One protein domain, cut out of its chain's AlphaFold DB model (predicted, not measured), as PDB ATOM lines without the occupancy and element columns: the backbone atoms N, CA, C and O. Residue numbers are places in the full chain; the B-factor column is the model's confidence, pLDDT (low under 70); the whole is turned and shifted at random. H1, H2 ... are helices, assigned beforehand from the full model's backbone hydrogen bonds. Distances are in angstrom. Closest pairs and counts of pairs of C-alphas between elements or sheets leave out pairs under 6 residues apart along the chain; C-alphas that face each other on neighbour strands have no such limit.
ATOM      1  N   ASN A   2     221.393 185.748 113.095       60.00
ATOM      2  CA  ASN A   2     221.053 184.724 114.112       60.00
ATOM      3  C   ASN A   2     220.963 185.245 115.563       60.00
ATOM      4  O   ASN A   2     220.338 184.600 116.393       60.00
ATOM      5  N   ALA A   3     221.544 186.410 115.875       68.00
ATOM      6  CA  ALA A   3     221.565 186.953 117.238       68.00
ATOM      7  C   ALA A   3     220.162 187.250 117.803       68.00
ATOM      8  O   ALA A   3     219.874 186.869 118.931       68.00
ATOM      9  N   ALA A   4     219.268 187.848 117.006       63.44
ATOM     10  CA  ALA A   4     217.898 188.139 117.441       63.44
ATOM     11  C   ALA A   4     217.077 186.857 117.653       63.44
ATOM     12  O   ALA A   4     216.341 186.749 118.627       63.44
ATOM     13  N   GLY A   5     217.257 185.862 116.775       64.06
ATOM     14  CA  GLY A   5     216.622 184.548 116.899       64.06
ATOM     15  C   GLY A   5     217.136 183.727 118.086       64.06
ATOM     16  O   GLY A   5     216.387 182.912 118.610       64.06
ATOM     17  N   GLY A   6     218.370 183.973 118.540       72.81
ATOM     18  CA  GLY A   6     218.983 183.314 119.697       72.81
ATOM     19  C   GLY A   6     218.827 184.047 121.034       72.81
ATOM     20  O   GLY A   6     219.429 183.618 122.011       72.81
ATOM     21  N   GLY A   7     218.080 185.157 121.092       72.19
ATOM     22  CA  GLY A   7     217.914 185.940 122.328       72.19
ATOM     23  C   GLY A   7     219.165 186.722 122.754       72.19
ATOM     24  O   GLY A   7     219.325 187.053 123.921       72.19
ATOM     25  N   HIS A   8     220.083 187.009 121.827       82.38
ATOM     26  CA  HIS A   8     221.302 187.778 122.097       82.38
ATOM     27  C   HIS A   8     221.076 189.277 121.862       82.38
ATOM     28  O   HIS A   8     221.650 189.880 120.948       82.38
ATOM     29  N   SER A   9     220.212 189.873 122.676       80.19
ATOM     30  CA  SER A   9     219.714 191.249 122.551       80.19
ATOM     31  C   SER A   9     220.829 192.291 122.604       80.19
ATOM     32  O   SER A   9     220.813 193.250 121.834       80.19
ATOM     33  N   ASP A  10     221.848 192.065 123.432       81.25
ATOM     34  CA  ASP A  10     223.006 192.958 123.559       81.25
ATOM     35  C   ASP A  10     223.835 193.010 122.274       81.25
ATOM     36  O   ASP A  10     224.270 194.075 121.838       81.25
ATOM     37  N   VAL A  11     223.981 191.863 121.602       81.25
ATOM     38  CA  VAL A  11     224.670 191.769 120.308       81.25
ATOM     39  C   VAL A  11     223.857 192.474 119.225       81.25
ATOM     40  O   VAL A  11     224.425 193.126 118.353       81.25
ATOM     41  N   VAL A  12     222.525 192.372 119.273       81.00
ATOM     42  CA  VAL A  12     221.634 193.086 118.346       81.00
ATOM     43  C   VAL A  12     221.742 194.598 118.540       81.00
ATOM     44  O   VAL A  12     221.904 195.309 117.549       81.00
ATOM     45  N   LYS A  13     221.704 195.079 119.790       81.38
ATOM     46  CA  LYS A  13     221.880 196.499 120.125       81.38
ATOM     47  C   LYS A  13     223.233 197.003 119.618       81.38
ATOM     48  O   LYS A  13     223.253 197.939 118.828       81.38
ATOM     49  N   TRP A  14     224.328 196.316 119.956       82.25
ATOM     50  CA  TRP A  14     225.681 196.672 119.510       82.25
ATOM     51  C   TRP A  14     225.817 196.714 117.980       82.25
ATOM     52  O   TRP A  14     226.363 197.665 117.423       82.25
ATOM     53  N   LEU A  15     225.271 195.719 117.270       78.69
ATOM     54  CA  LEU A  15     225.307 195.692 115.803       78.69
ATOM     55  C   LEU A  15     224.533 196.861 115.180       78.69
ATOM     56  O   LEU A  15     224.966 197.405 114.165       78.69
ATOM     57  N   LEU A  16     223.387 197.236 115.752       76.25
ATOM     58  CA  LEU A  16     222.539 198.307 115.225       76.25
ATOM     59  C   LEU A  16     223.032 199.712 115.596       76.25
ATOM     60  O   LEU A  16     222.671 200.662 114.901       76.25
ATOM     61  N   THR A  17     223.839 199.858 116.651       76.88
ATOM     62  CA  THR A  17     224.453 201.138 117.035       76.88
ATOM     63  C   THR A  17     225.792 201.370 116.335       76.88
ATOM     64  O   THR A  17     225.992 202.438 115.766       76.88
ATOM     65  N   GLU A  18     226.681 200.371 116.299       72.81
ATOM     66  CA  GLU A  18     228.079 200.564 115.872       72.81
ATOM     67  C   GLU A  18     228.323 200.298 114.378       72.81
ATOM     68  O   GLU A  18     229.202 200.903 113.768       72.81
ATOM     69  N   VAL A  19     227.559 199.396 113.746       63.91
ATOM     70  CA  VAL A  19     227.817 198.970 112.349       63.91
ATOM     71  C   VAL A  19     227.059 199.830 111.318       63.91
ATOM     72  O   VAL A  19     227.287 199.718 110.110       63.91
ATOM     73  N   GLY A  20     226.229 200.764 111.789       55.66
ATOM     74  CA  GLY A  20     225.618 201.828 110.993       55.66
ATOM     75  C   GLY A  20     224.244 201.489 110.406       55.66
ATOM     76  O   GLY A  20     224.042 200.467 109.743       55.66
ATOM     77  N   GLU A  21     223.313 202.431 110.578       54.00
ATOM     78  CA  GLU A  21     221.926 202.406 110.080       54.00
ATOM     79  C   GLU A  21     221.825 202.169 108.561       54.00
ATOM     80  O   GLU A  21     220.837 201.626 108.077       54.00
ATOM     81  N   GLY A  22     222.877 202.496 107.802       52.31
ATOM     82  CA  GLY A  22     222.917 202.362 106.343       52.31
ATOM     83  C   GLY A  22     223.125 200.943 105.797       52.31
ATOM     84  O   GLY A  22     222.921 200.733 104.602       52.31
ATOM     85  N   ARG A  23     223.529 199.955 106.616       55.62
ATOM     86  CA  ARG A  23     223.723 198.558 106.153       55.62
ATOM     87  C   ARG A  23     222.553 197.629 106.466       55.62
ATOM     88  O   ARG A  23     222.393 196.610 105.793       55.62
ATOM     89  N   SER A  24     221.734 197.962 107.458       63.19
ATOM     90  CA  SER A  24     220.569 197.158 107.831       63.19
ATOM     91  C   SER A  24     219.352 197.639 107.048       63.19
ATOM     92  O   SER A  24     218.663 198.568 107.448       63.19
ATOM     93  N   GLY A  25     219.087 197.027 105.891       69.75
ATOM     94  CA  GLY A  25     217.888 197.352 105.116       69.75
ATOM     95  C   GLY A  25     216.603 197.110 105.922       69.75
ATOM     96  O   GLY A  25     216.566 196.238 106.790       69.75
ATOM     97  N   THR A  26     215.515 197.813 105.586       78.69
ATOM     98  CA  THR A  26     214.201 197.746 106.269       78.69
ATOM     99  C   THR A  26     213.713 196.314 106.528       78.69
ATOM    100  O   THR A  26     213.098 196.029 107.553       78.69
ATOM    101  N   LYS A  27     214.034 195.368 105.632       80.94
ATOM    102  CA  LYS A  27     213.745 193.939 105.833       80.94
ATOM    103  C   LYS A  27     214.448 193.369 107.066       80.94
ATOM    104  O   LYS A  27     213.792 192.726 107.875       80.94
ATOM    105  N   ALA A  28     215.750 193.602 107.230       81.38
ATOM    106  CA  ALA A  28     216.525 193.083 108.359       81.38
ATOM    107  C   ALA A  28     216.003 193.621 109.701       81.38
ATOM    108  O   ALA A  28     215.902 192.866 110.667       81.38
ATOM    109  N   MET A  29     215.600 194.891 109.739       83.62
ATOM    110  CA  MET A  29     214.983 195.517 110.914       83.62
ATOM    111  C   MET A  29     213.628 194.878 111.257       83.62
ATOM    112  O   MET A  29     213.419 194.468 112.396       83.62
ATOM    113  N   ASN A  30     212.756 194.674 110.263       85.31
ATOM    114  CA  ASN A  30     211.470 193.992 110.461       85.31
ATOM    115  C   ASN A  30     211.638 192.536 110.930       85.31
ATOM    116  O   ASN A  30     210.879 192.064 111.779       85.31
ATOM    117  N   TYR A  31     212.639 191.817 110.412       86.19
ATOM    118  CA  TYR A  31     212.974 190.471 110.888       86.19
ATOM    119  C   TYR A  31     213.493 190.481 112.323       86.19
ATOM    120  O   TYR A  31     213.113 189.618 113.106       86.19
ATOM    121  N   THR A  32     214.331 191.455 112.674       88.31
ATOM    122  CA  THR A  32     214.867 191.603 114.032       88.31
ATOM    123  C   THR A  32     213.734 191.834 115.030       88.31
ATOM    124  O   THR A  32     213.666 191.139 116.038       88.31
ATOM    125  N   MET A  33     212.789 192.717 114.697       89.25
ATOM    126  CA  MET A  33     211.577 192.935 115.485       89.25
ATOM    127  C   MET A  33     210.710 191.668 115.583       89.25
ATOM    128  O   MET A  33     210.278 191.290 116.668       89.25
ATOM    129  N   SER A  34     210.495 190.966 114.466       90.12
ATOM    130  CA  SER A  34     209.726 189.711 114.457       90.12
ATOM    131  C   SER A  34     210.360 188.640 115.347       90.12
ATOM    132  O   SER A  34     209.651 187.961 116.081       90.12
ATOM    133  N   ALA A  35     211.689 188.504 115.312       90.62
ATOM    134  CA  ALA A  35     212.424 187.561 116.148       90.62
ATOM    135  C   ALA A  35     212.378 187.944 117.634       90.62
ATOM    136  O   ALA A  35     212.199 187.067 118.471       90.62
ATOM    137  N   ALA A  36     212.485 189.237 117.958       91.69
ATOM    138  CA  ALA A  36     212.368 189.730 119.330       91.69
ATOM    139  C   ALA A  36     210.988 189.405 119.926       91.69
ATOM    140  O   ALA A  36     210.903 188.818 121.004       91.69
ATOM    141  N   VAL A  37     209.909 189.680 119.178       91.25
ATOM    142  CA  VAL A  37     208.540 189.312 119.579       91.25
ATOM    143  C   VAL A  37     208.403 187.799 119.732       91.25
ATOM    144  O   VAL A  37     207.959 187.329 120.773       91.25
ATOM    145  N   ALA A  38     208.849 187.028 118.738       91.19
ATOM    146  CA  ALA A  38     208.775 185.568 118.746       91.19
ATOM    147  C   ALA A  38     209.593 184.903 119.864       91.19
ATOM    148  O   ALA A  38     209.361 183.738 120.165       91.19
ATOM    149  N   ASN A  39     210.566 185.600 120.449       91.12
ATOM    150  CA  ASN A  39     211.352 185.123 121.586       91.12
ATOM    151  C   ASN A  39     210.873 185.680 122.929       91.12
ATOM    152  O   ASN A  39     211.423 185.316 123.963       91.12
ATOM    153  N   GLY A  40     209.862 186.551 122.932       91.12
ATOM    154  CA  GLY A  40     209.360 187.162 124.156       91.12
ATOM    155  C   GLY A  40     210.279 188.228 124.760       91.12
ATOM    156  O   GLY A  40     210.107 188.581 125.923       91.12
ATOM    157  N   ASP A  41     211.223 188.767 123.987       92.56
ATOM    158  CA  ASP A  41     212.185 189.775 124.437       92.56
ATOM    159  C   ASP A  41     211.572 191.186 124.447       92.56
ATOM    160  O   ASP A  41     211.708 191.976 123.507       92.56
ATOM    161  N   VAL A  42     210.837 191.479 125.521       91.88
ATOM    162  CA  VAL A  42     210.116 192.748 125.718       91.88
ATOM    163  C   VAL A  42     211.065 193.948 125.695       91.88
ATOM    164  O   VAL A  42     210.717 194.991 125.141       91.88
ATOM    165  N   GLU A  43     212.272 193.815 126.246       91.56
ATOM    166  CA  GLU A  43     213.237 194.916 126.298       91.56
ATOM    167  C   GLU A  43     213.783 195.270 124.917       91.56
ATOM    168  O   GLU A  43     213.907 196.452 124.584       91.56
ATOM    169  N   LEU A  44     214.094 194.267 124.090       90.00
ATOM    170  CA  LEU A  44     214.547 194.512 122.726       90.00
ATOM    171  C   LEU A  44     213.426 195.075 121.852       90.00
ATOM    172  O   LEU A  44     213.688 195.987 121.072       90.00
ATOM    173  N   VAL A  45     212.189 194.587 121.994       91.38
ATOM    174  CA  VAL A  45     211.031 195.153 121.278       91.38
ATOM    175  C   VAL A  45     210.857 196.627 121.624       91.38
ATOM    176  O   VAL A  45     210.767 197.456 120.718       91.38
ATOM    177  N   ARG A  46     210.892 196.967 122.918       90.94
ATOM    178  CA  ARG A  46     210.809 198.352 123.383       90.94
ATOM    179  C   ARG A  46     211.912 199.218 122.785       90.94
ATOM    180  O   ARG A  46     211.624 200.253 122.198       90.94
ATOM    181  N   TRP A  47     213.160 198.761 122.859       90.19
ATOM    182  CA  TRP A  47     214.300 199.492 122.305       90.19
ATOM    183  C   TRP A  47     214.182 199.700 120.784       90.19
ATOM    184  O   TRP A  47     214.446 200.789 120.286       90.19
ATOM    185  N   LEU A  48     213.739 198.685 120.032       88.19
ATOM    186  CA  LEU A  48     213.548 198.783 118.579       88.19
ATOM    187  C   LEU A  48     212.416 199.755 118.191       88.19
ATOM    188  O   LEU A  48     212.494 200.376 117.128       88.19
ATOM    189  N   GLN A  49     211.376 199.893 119.018       88.19
ATOM    190  CA  GLN A  49     210.330 200.898 118.812       88.19
ATOM    191  C   GLN A  49     210.818 202.302 119.172       88.19
ATOM    192  O   GLN A  49     210.707 203.203 118.342       88.19
ATOM    193  N   ASP A  50     211.375 202.467 120.372       88.62
ATOM    194  CA  ASP A  50     211.721 203.772 120.940       88.62
ATOM    195  C   ASP A  50     212.891 204.424 120.182       88.62
ATOM    196  O   ASP A  50     212.815 205.592 119.807       88.62
ATOM    197  N   GLU A  51     213.950 203.663 119.884       86.19
ATOM    198  CA  GLU A  51     215.182 204.205 119.289       86.19
ATOM    199  C   GLU A  51     215.202 204.132 117.762       86.19
ATOM    200  O   GLU A  51     215.863 204.932 117.099       86.19
ATOM    201  N   LYS A  52     214.527 203.133 117.178       83.31
ATOM    202  CA  LYS A  52     214.588 202.859 115.731       83.31
ATOM    203  C   LYS A  52     213.254 203.038 115.011       83.31
ATOM    204  O   LYS A  52     213.228 202.926 113.785       83.31
ATOM    205  N   GLY A  53     212.159 203.308 115.727       85.31
ATOM    206  CA  GLY A  53     210.834 203.508 115.133       85.31
ATOM    207  C   GLY A  53     210.314 202.293 114.358       85.31
ATOM    208  O   GLY A  53     209.486 202.445 113.459       85.31
TER     209      GLY A  53
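What this domain is: This is residues 2 to 53 of the 162 residues of the protein "Ankyrin_rpt-contain_dom domain-containing protein" of Phytophthora sojae (strain P6497) (UniProt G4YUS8). Three helices, H2, H3 and H4, run roughly lengthwise with their centres in a triangle, and the one-turn helix H1 fills in between H2 and H3 at one end. H3 and H4 pair as a helical hairpin, while H2 makes the third corner of the triangle, close to H4 but not clearly touching it and only near H3. The printed part has 52 residues with four named helices, in the order H1, H2, H3, H4, and no named strand; its class is all helix. It is compact, with a radius of gyration of the C-alphas of 9.8 A, and spans 27 by 20 by 17 A.

How they stand to each other: The longest helix, H3, residues 26 to 38, touches H4, residues 42 to 50, with residues 33 to 37 alone. They form a hairpin at a shallow tilt of 30 degrees, opposite ways; the closest C-alphas, of Ala 36 and Val 45, are 5.9 A apart. With residues 32 to 36 alone, H3 touches H1, residues 2 to 5, closest at the C-alphas of Gly 5 and Ala 35, 5.2 A. H1 touches H2, residues 9 to 18, only at the corner by their link, with the C-alphas of Ala 3 and Val 12 closest at 6.2 A. H2 and H4 are close but not clearly touching, at a shallow tilt of 23 degrees, the same way; their closest C-alphas, of Ser 9 and Leu 44, are 6.1 A apart. H2 and H3 are near each other, with 5 pairs of C-alphas within 10 A. H1 and H4 are apart. In H2, H3 and H4 every O i to N i+4 pair is within hydrogen-bond range; H1 is too short for such a pair.

Where its parts are: H3 measures 18.3 A from C-alpha 26 at (214.201, 197.746, 106.269) to C-alpha 38. H2 measures 14.2 A, H4 12.1 A and H1 5.2 A. H1 begins at C-alpha 2, (221.053, 184.724, 114.112), and H4 ends at C-alpha 50, (211.721, 203.772, 120.940).

The domain as a whole: The two C-alphas farthest apart, of Gly 22 and Gly 40, are 27.1 A apart. The printed part has no cut. The links H1 to H2 and H3 to H4 are tight, and H2 to H3 is short. The mean pLDDT of the printed part is 80.0, with residues 2 to 5 and 19 to 25 under 70.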